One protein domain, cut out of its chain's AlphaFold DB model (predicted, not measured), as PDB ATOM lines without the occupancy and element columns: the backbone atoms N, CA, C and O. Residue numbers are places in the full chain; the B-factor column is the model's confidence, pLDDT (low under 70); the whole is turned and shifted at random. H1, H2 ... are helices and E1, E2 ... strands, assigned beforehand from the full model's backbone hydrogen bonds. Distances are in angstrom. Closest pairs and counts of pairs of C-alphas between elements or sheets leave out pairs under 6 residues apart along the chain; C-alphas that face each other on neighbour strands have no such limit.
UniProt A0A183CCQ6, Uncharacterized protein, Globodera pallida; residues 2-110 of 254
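This is residues 2 to 110 of the 254 residues of an uncharacterized protein of Globodera pallida (UniProt A0A183CCQ6). Two long strands, E1 and E4, run side by side as a narrow ribbon, with helices H1 and H2 side by side over one face; at one end of the ribbon the small hairpin E2 and E3 turns off crosswise, with H3 packed on it. The tail after H3 runs back past E4. The printed part has 109 residues, under half in named elements, ordered H1 E1 E2 E3 H2 E4 H3; the class is mixed, with sheet E1 E4 parallel and sheet E2 E3 antiparallel. It is compact, radius of gyration of the C-alphas 14.0 A, spanning 41 by 29 by 26 A.

Find C-alpha 17 at (448.319, 300.617, 441.520); from there E1, residues 17 to 24, runs 23.3 A. Its parallel neighbour E4, residues 68 to 75, runs 22.1 A. E2 is residues 26 to 29 and E3 residues 32 to 35. H1 is residues 2 to 10, H2 residues 53 to 61, and H3 residues 84 to 92, ending at C-alpha 92 (465.325, 316.817, 429.408).

Look first at E1 and E4, parallel at 4 degrees, with N 20 and O 70 2.9 A apart, within hydrogen-bond range. H2 and E4 are near each other, with 6 pairs of C-alphas within 10 A. H1 and H2 touch, closest at the C-alphas of Arg 9 and Phe 60, 6.3 A, at a shallow tilt of 22 degrees, the same way. E1 runs on into E2 at 98 degrees. In the hairpin E2 and E3, N 27 and O 34 are 3.0 A apart, within hydrogen-bond range. The closest C-alphas of E2 and H3, Ala 29 and Leu 84, are 6.2 A apart. H2 and H3 only just touch, only at their ends, with 3 pairs of C-alphas within 8 A, closest Asp 54 and Ala 91, 5.8 A. In H1, H2 and H3 every O i to N i+4 pair is within hydrogen-bond range.

The C-alphas of Gly 15 and His 43 are the two farthest apart, 42.3 A. The printed part has no cut; the link from E3 to H2 is long. Expect pLDDT under 70 at residues 62 to 66, 78 to 80 and 96 to 110.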
ATOM      1  N   ARG A   2     463.466 313.267 447.432       90.75
ATOM      2  CA  ARG A   2     464.073 312.215 446.585       90.75
ATOM      3  C   ARG A   2     464.221 310.852 447.273       90.75
ATOM      4  O   ARG A   2     463.762 309.861 446.722       90.75
ATOM      5  N   ALA A   3     464.747 310.811 448.500       89.56
ATOM      6  CA  ALA A   3     464.843 309.566 449.274       89.56
ATOM      7  C   ALA A   3     463.488 308.845 449.440       89.56
ATOM      8  O   ALA A   3     463.409 307.639 449.248       89.56
ATOM      9  N   LEU A   4     462.400 309.586 449.696       90.88
ATOM     10  CA  LEU A   4     461.057 309.006 449.804       90.88
ATOM     11  C   LEU A   4     460.571 308.433 448.464       90.88
ATOM     12  O   LEU A   4     459.950 307.378 448.454       90.88
ATOM     13  N   ILE A   5     460.874 309.095 447.343       91.75
ATOM     14  CA  ILE A   5     460.546 308.583 446.003       91.75
ATOM     15  C   ILE A   5     461.300 307.281 445.715       91.75
ATOM     16  O   ILE A   5     460.716 306.364 445.145       91.75
ATOM     17  N   ARG A   6     462.565 307.163 446.140       90.38
ATOM     18  CA  ARG A   6     463.333 305.915 445.992       90.38
ATOM     19  C   ARG A   6     462.745 304.777 446.829       90.38
ATOM     20  O   ARG A   6     462.621 303.673 446.314       90.38
ATOM     21  N   GLU A   7     462.323 305.040 448.067       90.25
ATOM     22  CA  GLU A   7     461.612 304.032 448.870       90.25
ATOM     23  C   GLU A   7     460.263 303.660 448.256       90.25
ATOM     24  O   GLU A   7     459.926 302.483 448.164       90.25
ATOM     25  N   TYR A   8     459.510 304.647 447.769       90.88
ATOM     26  CA  TYR A   8     458.247 304.411 447.081       90.88
ATOM     27  C   TYR A   8     458.440 303.552 445.822       90.88
ATOM     28  O   TYR A   8     457.687 302.605 445.611       90.88
ATOM     29  N   ARG A   9     459.498 303.800 445.038       89.00
ATOM     30  CA  ARG A   9     459.869 302.987 443.870       89.00
ATOM     31  C   ARG A   9     460.068 301.512 444.228       89.00
ATOM     32  O   ARG A   9     459.655 300.661 443.449       89.00
ATOM     33  N   LYS A  10     460.652 301.190 445.391       89.25
ATOM     34  CA  LYS A  10     460.847 299.793 445.840       89.25
ATOM     35  C   LYS A  10     459.525 299.039 446.048       89.25
ATOM     36  O   LYS A  10     459.531 297.814 446.059       89.25
ATOM     37  N   LEU A  11     458.416 299.759 446.234       89.62
ATOM     38  CA  LEU A  11     457.076 299.191 446.403       89.62
ATOM     39  C   LEU A  11     456.328 299.012 445.074       89.62
ATOM     40  O   LEU A  11     455.262 298.397 445.056       89.62
ATOM     41  N   LEU A  12     456.851 299.562 443.977       88.12
ATOM     42  CA  LEU A  12     456.254 299.422 442.654       88.12
ATOM     43  C   LEU A  12     456.584 298.044 442.067       88.12
ATOM     44  O   LEU A  12     457.665 297.497 442.282       88.12
ATOM     45  N   GLY A  13     455.654 297.493 441.288       84.81
ATOM     46  CA  GLY A  13     455.807 296.197 440.637       84.81
ATOM     47  C   GLY A  13     454.636 295.870 439.714       84.81
ATOM     48  O   GLY A  13     453.687 296.648 439.588       84.81
ATOM     49  N   GLU A  14     454.700 294.703 439.077       85.38
ATOM     50  CA  GLU A  14     453.636 294.211 438.200       85.38
ATOM     51  C   GLU A  14     452.293 294.142 438.945       85.38
ATOM     52  O   GLU A  14     452.202 293.635 440.064       85.38
ATOM     53  N   GLY A  15     451.237 294.683 438.334       83.75
ATOM     54  CA  GLY A  15     449.890 294.659 438.913       83.75
ATOM     55  C   GLY A  15     449.634 295.679 440.031       83.75
ATOM     56  O   GLY A  15     448.498 295.797 440.483       83.75
ATOM     57  N   VAL A  16     450.642 296.447 440.460       88.50
ATOM     58  CA  VAL A  16     450.487 297.470 441.508       88.50
ATOM     59  C   VAL A  16     449.748 298.692 440.963       88.50
ATOM     60  O   VAL A  16     449.944 299.094 439.816       88.50
ATOM     61  N   TYR A  17     448.896 299.300 441.790       88.75
ATOM     62  CA  TYR A  17     448.319 300.617 441.520       88.75
ATOM     63  C   TYR A  17     449.159 301.673 442.232       88.75
ATOM     64  O   TYR A  17     449.181 301.741 443.460       88.75
ATOM     65  N   ALA A  18     449.856 302.489 441.454       86.56
ATOM     66  CA  ALA A  18     450.687 303.569 441.946       86.56
ATOM     67  C   ALA A  18     449.867 304.862 442.006       86.56
ATOM     68  O   ALA A  18     449.324 305.309 440.994       86.56
ATOM     69  N   VAL A  19     449.804 305.483 443.185       88.56
ATOM     70  CA  VAL A  19     449.182 306.797 443.381       88.56
ATOM     71  C   VAL A  19     450.199 307.732 444.018       88.56
ATOM     72  O   VAL A  19     450.665 307.490 445.129       88.56
ATOM     73  N   PHE A  20     450.516 308.822 443.326       89.75
ATOM     74  CA  PHE A  20     451.364 309.890 443.842       89.75
ATOM     75  C   PHE A  20     450.550 311.176 443.966       89.75
ATOM     76  O   PHE A  20     450.057 311.704 442.970       89.75
ATOM     77  N   TYR A  21     450.418 311.673 445.195       92.25
ATOM     78  CA  TYR A  21     449.719 312.914 445.503       92.25
ATOM     79  C   TYR A  21     450.672 313.908 446.155       92.25
ATOM     80  O   TYR A  21     451.357 313.569 447.123       92.25
ATOM     81  N   PHE A  22     450.699 315.134 445.641       92.75
ATOM     82  CA  PHE A  22     451.478 316.217 446.221       92.75
ATOM     83  C   PHE A  22     450.648 317.490 446.319       92.75
ATOM     84  O   PHE A  22     450.004 317.890 445.351       92.75
ATOM     85  N   VAL A  23     450.742 318.139 447.480       91.62
ATOM     86  CA  VAL A  23     450.157 319.452 447.759       91.62
ATOM     87  C   VAL A  23     451.252 320.359 448.278       91.62
ATOM     88  O   VAL A  23     451.974 319.990 449.208       91.62
ATOM     89  N   GLY A  24     451.360 321.552 447.708       89.81
ATOM     90  CA  GLY A  24     452.276 322.567 448.205       89.81
ATOM     91  C   GLY A  24     452.788 323.488 447.114       89.81
ATOM     92  O   GLY A  24     452.166 323.676 446.070       89.81
ATOM     93  N   HIS A  25     453.954 324.079 447.362       88.62
ATOM     94  CA  HIS A  25     454.585 324.937 446.376       88.62
ATOM     95  C   HIS A  25     455.159 324.117 445.224       88.62
ATOM     96  O   HIS A  25     455.801 323.083 445.404       88.62
ATOM     97  N   GLY A  26     454.937 324.627 444.026       89.25
ATOM     98  CA  GLY A  26     455.484 324.099 442.798       89.25
ATOM     99  C   GLY A  26     455.452 325.175 441.730       89.25
ATOM    100  O   GLY A  26     454.986 326.296 441.966       89.25
ATOM    101  N   PHE A  27     456.009 324.840 440.579       87.75
ATOM    102  CA  PHE A  27     456.018 325.721 439.428       87.75
ATOM    103  C   PHE A  27     456.197 324.935 438.134       87.75
ATOM    104  O   PHE A  27     456.515 323.743 438.145       87.75
ATOM    105  N   GLU A  28     455.991 325.620 437.012       86.19
ATOM    106  CA  GLU A  28     456.208 325.063 435.685       86.19
ATOM    107  C   GLU A  28     457.321 325.815 434.959       86.19
ATOM    108  O   GLU A  28     457.309 327.039 434.854       86.19
ATOM    109  N   ALA A  29     458.277 325.061 434.432       85.56
ATOM    110  CA  ALA A  29     459.383 325.559 433.635       85.56
ATOM    111  C   ALA A  29     459.365 324.838 432.284       85.56
ATOM    112  O   ALA A  29     459.605 323.635 432.219       85.56
ATOM    113  N   ASN A  30     459.039 325.558 431.205       83.19
ATOM    114  CA  ASN A  30     458.978 325.015 429.840       83.19
ATOM    115  C   ASN A  30     458.114 323.734 429.723       83.19
ATOM    116  O   ASN A  30     458.534 322.706 429.184       83.19
ATOM    117  N   GLY A  31     456.913 323.763 430.310       81.12
ATOM    118  CA  GLY A  31     456.001 322.616 430.337       81.12
ATOM    119  C   GLY A  31     456.397 321.488 431.300       81.12
ATOM    120  O   GLY A  31     455.709 320.472 431.333       81.12
ATOM    121  N   GLN A  32     457.492 321.634 432.055       84.81
ATOM    122  CA  GLN A  32     457.945 320.653 433.046       84.81
ATOM    123  C   GLN A  32     457.534 321.106 434.445       84.81
ATOM    124  O   GLN A  32     457.772 322.252 434.830       84.81
ATOM    125  N   CYS A  33     456.921 320.207 435.211       88.94
ATOM    126  CA  CYS A  33     456.470 320.500 436.567       88.94
ATOM    127  C   CYS A  33     457.580 320.228 437.587       88.94
ATOM    128  O   CYS A  33     458.210 319.168 437.570       88.94
ATOM    129  N   TYR A  34     457.758 321.163 438.517       91.12
ATOM    130  CA  TYR A  34     458.682 321.051 439.639       91.12
ATOM    131  C   TYR A  34     457.943 321.229 440.958       91.12
ATOM    132  O   TYR A  34     457.141 322.150 441.110       91.12
ATOM    133  N   LEU A  35     458.241 320.361 441.923       92.81
ATOM    134  CA  LEU A  35     457.756 320.479 443.296       92.81
ATOM    135  C   LEU A  35     458.844 321.135 444.145       92.81
ATOM    136  O   LEU A  35     460.009 320.732 444.072       92.81
ATOM    137  N   LEU A  36     458.471 322.126 444.951       90.81
ATOM    138  CA  LEU A  36     459.406 322.910 445.752       90.81
ATOM    139  C   LEU A  36     459.375 322.452 447.222       90.81
ATOM    140  O   LEU A  36     458.348 322.588 447.893       90.81
ATOM    141  N   PRO A  37     460.479 321.904 447.761       90.19
ATOM    142  CA  PRO A  37     460.578 321.557 449.172       90.19
ATOM    143  C   PRO A  37     460.590 322.766 450.102       90.19
ATOM    144  O   PRO A  37     461.168 323.797 449.787       90.19
ATOM    145  N   ILE A  38     460.084 322.577 451.325       88.44
ATOM    146  CA  ILE A  38     460.139 323.581 452.408       88.44
ATOM    147  C   ILE A  38     461.564 324.030 452.779       88.44
ATOM    148  O   ILE A  38     461.728 325.050 453.434       88.44
ATOM    149  N   GLY A  39     462.583 323.243 452.419       83.75
ATOM    150  CA  GLY A  39     463.991 323.541 452.685       83.75
ATOM    151  C   GLY A  39     464.741 324.146 451.497       83.75
ATOM    152  O   GLY A  39     465.956 324.291 451.587       83.75
ATOM    153  N   ALA A  40     464.063 324.435 450.383       85.88
ATOM    154  CA  ALA A  40     464.700 325.081 449.243       85.88
ATOM    155  C   ALA A  40     465.105 326.530 449.593       85.88
ATOM    156  O   ALA A  40     464.403 327.187 450.369       85.88
ATOM    157  N   PRO A  41     466.213 327.049 449.031       85.56
ATOM    158  CA  PRO A  41     466.588 328.450 449.194       85.56
ATOM    159  C   PRO A  41     465.472 329.397 448.737       85.56
ATOM    160  O   PRO A  41     464.798 329.142 447.741       85.56
ATOM    161  N   GLY A  42     465.293 330.517 449.443       79.38
ATOM    162  CA  GLY A  42     464.266 331.511 449.097       79.38
ATOM    163  C   GLY A  42     464.564 332.326 447.829       79.38
ATOM    164  O   GLY A  42     463.662 332.965 447.296       79.38
ATOM    165  N   HIS A  43     465.812 332.320 447.351       79.19
ATOM    166  CA  HIS A  43     466.264 332.954 446.110       79.19
ATOM    167  C   HIS A  43     467.332 332.080 445.443       79.19
ATOM    168  O   HIS A  43     467.933 331.237 446.107       79.19
ATOM    169  N   ASP A  44     467.539 332.283 444.139       80.00
ATOM    170  CA  ASP A  44     468.590 331.638 443.337       80.00
ATOM    171  C   ASP A  44     468.631 330.107 443.425       80.00
ATOM    172  O   ASP A  44     469.687 329.490 443.294       80.00
ATOM    173  N   TYR A  45     467.475 329.473 443.631       85.38
ATOM    174  CA  TYR A  45     467.418 328.023 443.693       85.38
ATOM    175  C   TYR A  45     467.525 327.389 442.297       85.38
ATOM    176  O   TYR A  45     466.885 327.835 441.341       85.38
ATOM    177  N   GLY A  46     468.318 326.321 442.190       89.56
ATOM    178  CA  GLY A  46     468.457 325.514 440.980       89.56
ATOM    179  C   GLY A  46     467.523 324.294 440.925       89.56
ATOM    180  O   GLY A  46     466.792 324.003 441.885       89.56
ATOM    181  N   PRO A  47     467.527 323.550 439.801       89.81
ATOM    182  CA  PRO A  47     466.784 322.296 439.650       89.81
ATOM    183  C   PRO A  47     467.143 321.235 440.698       89.81
ATOM    184  O   PRO A  47     466.288 320.434 441.074       89.81
ATOM    185  N   GLU A  48     468.369 321.247 441.213       89.50
ATOM    186  CA  GLU A  48     468.864 320.371 442.273       89.50
ATOM    187  C   GLU A  48     468.134 320.562 443.610       89.50
ATOM    188  O   GLU A  48     467.957 319.603 444.359       89.50
ATOM    189  N   HIS A  49     467.627 321.768 443.878       90.62
ATOM    190  CA  HIS A  49     466.866 322.071 445.093       90.62
ATOM    191  C   HIS A  49     465.373 321.747 444.961       90.62
ATOM    192  O   HIS A  49     464.633 321.818 445.942       90.62
ATOM    193  N   CYS A  50     464.929 321.374 443.760       91.81
ATOM    194  CA  CYS A  50     463.547 321.039 443.448       91.81
ATOM    195  C   CYS A  50     463.398 319.543 443.135       91.81
ATOM    196  O   CYS A  50     464.364 318.813 442.889       91.81
ATOM    197  N   LEU A  51     462.155 319.066 443.115       93.44
ATOM    198  CA  LEU A  51     461.828 317.739 442.605       93.44
ATOM    199  C   LEU A  51     461.221 317.868 441.204       93.44
ATOM    200  O   LEU A  51     460.090 318.326 441.065       93.44
ATOM    201  N   SER A  52     461.972 317.470 440.176       92.19
ATOM    202  CA  SER A  52     461.461 317.383 438.801       92.19
ATOM    203  C   SER A  52     460.468 316.234 438.679       92.19
ATOM    204  O   SER A  52     460.780 315.106 439.072       92.19
ATOM    205  N   MET A  53     459.294 316.493 438.102       90.00
ATOM    206  CA  MET A  53     458.340 315.423 437.824       90.00
ATOM    207  C   MET A  53     458.804 314.492 436.709       90.00
ATOM    208  O   MET A  53     458.505 313.309 436.792       90.00
ATOM    209  N   ASP A  54     459.596 314.956 435.741       88.75
ATOM    210  CA  ASP A  54     460.224 314.076 434.750       88.75
ATOM    211  C   ASP A  54     461.170 313.071 435.412       88.75
ATOM    212  O   ASP A  54     461.118 311.887 435.089       88.75
ATOM    213  N   TRP A  55     461.954 313.503 436.409       90.50
ATOM    214  CA  TRP A  55     462.763 312.582 437.213       90.50
ATOM    215  C   TRP A  55     461.894 311.570 437.971       90.50
ATOM    216  O   TRP A  55     462.196 310.382 437.978       90.50
ATOM    217  N   VAL A  56     460.792 312.010 438.590       89.94
ATOM    218  CA  VAL A  56     459.862 311.095 439.281       89.94
ATOM    219  C   VAL A  56     459.252 310.084 438.303       89.94
ATOM    220  O   VAL A  56     459.193 308.897 438.617       89.94
ATOM    221  N   MET A  57     458.848 310.524 437.105       85.06
ATOM    222  CA  MET A  57     458.327 309.631 436.066       85.06
ATOM    223  C   MET A  57     459.366 308.613 435.619       85.06
ATOM    224  O   MET A  57     459.024 307.451 435.426       85.06
ATOM    225  N   ASP A  58     460.616 309.036 435.465       86.06
ATOM    226  CA  ASP A  58     461.732 308.161 435.124       86.06
ATOM    227  C   ASP A  58     461.954 307.091 436.204       86.06
ATOM    228  O   ASP A  58     461.998 305.900 435.897       86.06
ATOM    229  N   GLN A  59     461.911 307.477 437.489       85.62
ATOM    230  CA  GLN A  59     461.974 306.518 438.599       85.62
ATOM    231  C   GLN A  59     460.840 305.482 438.572       85.62
ATOM    232  O   GLN A  59     461.046 304.351 439.017       85.62
ATOM    233  N   PHE A  60     459.649 305.852 438.096       83.19
ATOM    234  CA  PHE A  60     458.500 304.942 438.023       83.19
ATOM    235  C   PHE A  60     458.509 304.088 436.751       83.19
ATOM    236  O   PHE A  60     458.015 302.965 436.779       83.19
ATOM    237  N   ARG A  61     459.082 304.593 435.649       74.75
ATOM    238  CA  ARG A  61     459.144 303.906 434.349       74.75
ATOM    239  C   ARG A  61     460.062 302.689 434.364       74.75
ATOM    240  O   ARG A  61     459.759 301.704 433.699       74.75
ATOM    241  N   ASP A  62     461.152 302.747 435.121       67.12
ATOM    242  CA  ASP A  62     462.100 301.635 435.252       67.12
ATOM    243  C   ASP A  62     461.484 300.359 435.857       67.12
ATOM    244  O   ASP A  62     462.106 299.295 435.845       67.12
ATOM    245  N   VAL A  63     460.285 300.455 436.431       66.75
ATOM    246  CA  VAL A  63     459.578 299.339 437.052       66.75
ATOM    247  C   VAL A  63     458.500 298.841 436.080       66.75
ATOM    248  O   VAL A  63     457.791 299.648 435.483       66.75
ATOM    249  N   GLN A  64     458.399 297.514 435.884       60.72
ATOM    250  CA  GLN A  64     457.396 296.851 435.020       60.72
ATOM    251  C   GLN A  64     456.004 297.488 435.153       60.72
ATOM    252  O   GLN A  64     455.669 297.933 436.252       60.72
ATOM    253  N   PRO A  65     455.185 297.525 434.079       65.38
ATOM    254  CA  PRO A  65     454.036 298.415 434.011       65.38
ATOM    255  C   PRO A  65     453.088 298.155 435.180       65.38
ATOM    256  O   PRO A  65     452.373 297.150 435.218       65.38
ATOM    257  N   ALA A  66     453.099 299.086 436.135       61.38
ATOM    258  CA  ALA A  66     452.065 299.198 437.144       61.38
ATOM    259  C   ALA A  66     450.710 299.138 436.428       61.38
ATOM    260  O   ALA A  66     450.528 299.749 435.369       61.38
ATOM    261  N   ALA A  67     449.756 298.400 436.987       71.44
ATOM    262  CA  ALA A  67     448.440 298.280 436.369       71.44
ATOM    263  C   ALA A  67     447.696 299.631 436.334       71.44
ATOM    264  O   ALA A  67     446.809 299.825 435.506       71.44
ATOM    265  N   LEU A  68     448.100 300.582 437.186       81.19
ATOM    266  CA  LEU A  68     447.697 301.983 437.129       81.19
ATOM    267  C   LEU A  68     448.832 302.885 437.630       81.19
ATOM    268  O   LEU A  68     449.414 302.608 438.674       81.19
ATOM    269  N   ASN A  69     449.073 304.002 436.939       80.00
ATOM    270  CA  ASN A  69     449.902 305.110 437.417       80.00
ATOM    271  C   ASN A  69     449.052 306.385 437.473       80.00
ATOM    272  O   ASN A  69     448.730 306.960 436.432       80.00
ATOM    273  N   LEU A  70     448.682 306.822 438.677       84.00
ATOM    274  CA  LEU A  70     447.906 308.038 438.910       84.00
ATOM    275  C   LEU A  70     448.760 309.084 439.629       84.00
ATOM    276  O   LEU A  70     449.306 308.832 440.702       84.00
ATOM    277  N   ILE A  71     448.839 310.277 439.045       86.25
ATOM    278  CA  ILE A  71     449.557 311.418 439.609       86.25
ATOM    279  C   ILE A  71     448.578 312.562 439.781       86.25
ATOM    280  O   ILE A  71     447.880 312.926 438.841       86.25
ATOM    281  N   LEU A  72     448.543 313.103 440.990       88.69
ATOM    282  CA  LEU A  72     447.682 314.199 441.394       88.69
ATOM    283  C   LEU A  72     448.573 315.278 442.008       88.69
ATOM    284  O   LEU A  72     449.171 315.077 443.064       88.69
ATOM    285  N   LEU A  73     448.697 316.412 441.328       88.81
ATOM    286  CA  LEU A  73     449.493 317.541 441.804       88.81
ATOM    287  C   LEU A  73     448.565 318.723 442.046       88.81
ATOM    288  O   LEU A  73     448.003 319.232 441.080       88.81
ATOM    289  N   ASP A  74     448.445 319.145 443.303       90.31
ATOM    290  CA  ASP A  74     447.764 320.371 443.721       90.31
ATOM    291  C   ASP A  74     448.829 321.420 444.071       90.31
ATOM    292  O   ASP A  74     449.306 321.535 445.205       90.31
ATOM    293  N   ILE A  75     449.301 322.101 443.026       87.62
ATOM    294  CA  ILE A  75     450.393 323.073 443.092       87.62
ATOM    295  C   ILE A  75     450.050 324.334 442.307       87.62
ATOM    296  O   ILE A  75     449.332 324.303 441.301       87.62
ATOM    297  N   CYS A  76     450.655 325.448 442.711       82.75
ATOM    298  CA  CYS A  76     450.708 326.642 441.876       82.75
ATOM    299  C   CYS A  76     451.552 326.374 440.614       82.75
ATOM    300  O   CYS A  76     452.539 325.644 440.656       82.75
ATOM    301  N   ARG A  77     451.189 326.993 439.481       75.00
ATOM    302  CA  ARG A  77     451.940 326.896 438.205       75.00
ATOM    303  C   ARG A  77     452.499 328.229 437.703       75.00
ATOM    304  O   ARG A  77     453.174 328.267 436.684       75.00
ATOM    305  N   LYS A  78     452.202 329.335 438.391       69.00
ATOM    306  CA  LYS A  78     452.403 330.700 437.874       69.00
ATOM    307  C   LYS A  78     453.824 331.257 438.025       69.00
ATOM    308  O   LYS A  78     454.082 332.353 437.538       69.00
ATOM    309  N   PHE A  79     454.728 330.560 438.709       67.25
ATOM    310  CA  PHE A  79     456.066 331.085 438.980       67.25
ATOM    311  C   PHE A  79     457.067 330.622 437.917       67.25
ATOM    312  O   PHE A  79     457.125 329.440 437.602       67.25
ATOM    313  N   LEU A  80     457.865 331.542 437.377       68.19
ATOM    314  CA  LEU A  80     458.992 331.198 436.513       68.19
ATOM    315  C   LEU A  80     460.281 331.314 437.331       68.19
ATOM    316  O   LEU A  80     460.508 332.366 437.934       68.19
ATOM    317  N   PRO A  81     461.126 330.272 437.370       73.38
ATOM    318  CA  PRO A  81     462.423 330.377 438.017       73.38
ATOM    319  C   PRO A  81     463.318 331.370 437.264       73.38
ATOM    320  O   PRO A  81     463.173 331.565 436.056       73.38
ATOM    321  N   SER A  82     464.286 331.960 437.966       75.88
ATOM    322  CA  SER A  82     465.224 332.933 437.387       75.88
ATOM    323  C   SER A  82     466.100 332.349 436.271       75.88
ATOM    324  O   SER A  82     466.500 333.082 435.369       75.88
ATOM    325  N   ASN A  83     466.368 331.039 436.291       84.50
ATOM    326  CA  ASN A  83     467.222 330.348 435.320       84.50
ATOM    327  C   ASN A  83     466.477 329.232 434.570       84.50
ATOM    328  O   ASN A  83     466.734 328.047 434.772       84.50
ATOM    329  N   LEU A  84     465.541 329.610 433.699       86.12
ATOM    330  CA  LEU A  84     464.681 328.672 432.966       86.12
ATOM    331  C   LEU A  84     465.452 327.608 432.154       86.12
ATOM    332  O   LEU A  84     464.998 326.462 432.061       86.12
ATOM    333  N   ASP A  85     466.613 327.962 431.600       88.94
ATOM    334  CA  ASP A  85     467.425 327.062 430.774       88.94
ATOM    335  C   ASP A  85     468.010 325.908 431.593       88.94
ATOM    336  O   ASP A  85     467.959 324.759 431.152       88.94
ATOM    337  N   ALA A  86     468.492 326.179 432.811       90.38
ATOM    338  CA  ALA A  86     469.018 325.141 433.696       90.38
ATOM    339  C   ALA A  86     467.941 324.119 434.089       90.38
ATOM    340  O   ALA A  86     468.185 322.912 434.037       90.38
ATOM    341  N   PHE A  87     466.731 324.584 434.423       90.44
ATOM    342  CA  PHE A  87     465.603 323.690 434.706       90.44
ATOM    343  C   PHE A  87     465.250 322.858 433.472       90.44
ATOM    344  O   PHE A  87     465.202 321.631 433.538       90.44
ATOM    345  N   THR A  88     465.095 323.508 432.321       87.81
ATOM    346  CA  THR A  88     464.761 322.824 431.069       87.81
ATOM    347  C   THR A  88     465.777 321.734 430.723       87.81
ATOM    348  O   THR A  88     465.384 320.598 430.455       87.81
ATOM    349  N   ALA A  89     467.073 322.056 430.762       90.00
ATOM    350  CA  ALA A  89     468.141 321.106 430.473       90.00
ATOM    351  C   ALA A  89     468.134 319.927 431.457       90.00
ATOM    352  O   ALA A  89     468.267 318.779 431.038       90.00
ATOM    353  N   TYR A  90     467.907 320.191 432.749       91.06
ATOM    354  CA  TYR A  90     467.815 319.150 433.770       91.06
ATOM    355  C   TYR A  90     466.673 318.163 433.492       91.06
ATOM    356  O   TYR A  90     466.911 316.959 433.432       91.06
ATOM    357  N   ALA A  91     465.446 318.643 433.263       86.88
ATOM    358  CA  ALA A  91     464.305 317.760 432.999       86.88
ATOM    359  C   ALA A  91     464.461 316.943 431.706       86.88
ATOM    360  O   ALA A  91     464.055 315.783 431.652       86.88
ATOM    361  N   GLN A  92     465.090 317.515 430.674       86.00
ATOM    362  CA  GLN A  92     465.325 316.817 429.408       86.00
ATOM    363  C   GLN A  92     466.168 315.547 429.566       86.00
ATOM    364  O   GLN A  92     465.990 314.620 428.779       86.00
ATOM    365  N   THR A  93     467.019 315.457 430.593       88.31
ATOM    366  CA  THR A  93     467.815 314.245 430.855       88.31
ATOM    367  C   THR A  93     466.965 313.013 431.203       88.31
ATOM    368  O   THR A  93     467.436 311.891 431.026       88.31
ATOM    369  N   PHE A  94     465.704 313.203 431.616       84.31
ATOM    370  CA  PHE A  94     464.782 312.141 432.058       84.31
ATOM    371  C   PHE A  94     463.637 311.855 431.066       84.31
ATOM    372  O   PHE A  94     462.837 310.926 431.243       84.31
ATOM    373  N   ARG A  95     463.531 312.645 429.991       72.88
ATOM    374  CA  ARG A  95     462.492 312.470 428.968       72.88
ATOM    375  C   ARG A  95     462.801 311.273 428.070       72.88
ATOM    376  O   ARG A  95     463.469 311.401 427.050       72.88
ATOM    377  N   GLN A  96     462.246 310.116 428.421       65.12
ATOM    378  CA  GLN A  96     462.217 308.933 427.557       65.12
ATOM    379  C   GLN A  96     460.771 308.488 427.277       65.12
ATOM    380  O   GLN A  96     460.144 307.807 428.075       65.12
ATOM    381  N   GLY A  97     460.222 308.850 426.117       58.78
ATOM    382  CA  GLY A  97     458.879 308.431 425.691       58.78
ATOM    383  C   GLY A  97     457.721 309.268 426.251       58.78
ATOM    384  O   GLY A  97     457.910 310.189 427.045       58.78
ATOM    385  N   ASP A  98     456.506 308.949 425.800       53.12
ATOM    386  CA  ASP A  98     455.299 309.732 426.073       53.12
ATOM    387  C   ASP A  98     454.645 309.312 427.393       53.12
ATOM    388  O   ASP A  98     454.002 308.267 427.485       53.12
ATOM    389  N   VAL A  99     454.769 310.147 428.423       54.38
ATOM    390  CA  VAL A  99     454.050 309.963 429.687       54.38
ATOM    391  C   VAL A  99     453.085 311.120 429.890       54.38
ATOM    392  O   VAL A  99     453.481 312.283 429.934       54.38
ATOM    393  N   ARG A 100     451.794 310.800 430.004       51.66
ATOM    394  CA  ARG A 100     450.750 311.788 430.285       51.66
ATOM    395  C   ARG A 100     450.645 312.003 431.788       51.66
ATOM    396  O   ARG A 100     450.155 311.136 432.504       51.66
ATOM    397  N   VAL A 101     451.087 313.168 432.249       57.81
ATOM    398  CA  VAL A 101     450.849 313.640 433.616       57.81
ATOM    399  C   VAL A 101     449.575 314.479 433.613       57.81
ATOM    400  O   VAL A 101     449.464 315.445 432.860       57.81
ATOM    401  N   TYR A 102     448.606 314.107 434.447       55.50
ATOM    402  CA  TYR A 102     447.398 314.897 434.666       55.50
ATOM    403  C   TYR A 102     447.628 315.799 435.880       55.50
ATOM    404  O   TYR A 102     447.807 315.324 436.996       55.50
ATOM    405  N   VAL A 103     447.676 317.108 435.649       56.34
ATOM    406  CA  VAL A 103     447.939 318.115 436.685       56.34
ATOM    407  C   VAL A 103     446.663 318.908 436.920       56.34
ATOM    408  O   VAL A 103     446.096 319.454 435.974       56.34
ATOM    409  N   PHE A 104     446.231 318.997 438.176       55.16
ATOM    410  CA  PHE A 104     445.040 319.743 438.568       55.16
ATOM    411  C   PHE A 104     445.475 320.974 439.359       55.16
ATOM    412  O   PHE A 104     445.828 320.887 440.524       55.16
ATOM    413  N   SER A 105     445.475 322.140 438.717       55.25
ATOM    414  CA  SER A 105     445.769 323.394 439.410       55.25
ATOM    415  C   SER A 105     444.480 323.956 439.998       55.25
ATOM    416  O   SER A 105     443.546 324.257 439.253       55.25
ATOM    417  N   SER A 106     444.435 324.134 441.316       54.62
ATOM    418  CA  SER A 106     443.469 325.031 441.934       54.62
ATOM    419  C   SER A 106     443.919 326.476 441.660       54.62
ATOM    420  O   SER A 106     445.042 326.883 441.962       54.62
ATOM    421  N   VAL A 107     443.076 327.258 440.977       48.06
ATOM    422  CA  VAL A 107     443.334 328.686 440.758       48.06
ATOM    423  C   VAL A 107     442.968 329.420 442.040       48.06
ATOM    424  O   VAL A 107     441.800 329.682 442.303       48.06
ATOM    425  N   GLY A 108     443.980 329.776 442.820       43.34
ATOM    426  CA  GLY A 108     443.874 330.778 443.868       43.34
ATOM    427  C   GLY A 108     445.179 331.551 443.916       43.34
ATOM    428  O   GLY A 108     446.180 331.033 444.403       43.34
ATOM    429  N   ASP A 109     445.195 332.781 443.394       39.88
ATOM    430  CA  ASP A 109     446.199 333.739 443.858       39.88
ATOM    431  C   ASP A 109     445.914 333.967 445.343       39.88
ATOM    432  O   ASP A 109     445.025 334.736 445.695       39.88
ATOM    433  N   MET A 110     446.650 333.290 446.221       39.62
ATOM    434  CA  MET A 110     446.915 333.885 447.519       39.62
ATOM    435  C   MET A 110     448.076 334.857 447.313       39.62
ATOM    436  O   MET A 110     449.195 334.401 447.051       39.62
TER     437      MET A 110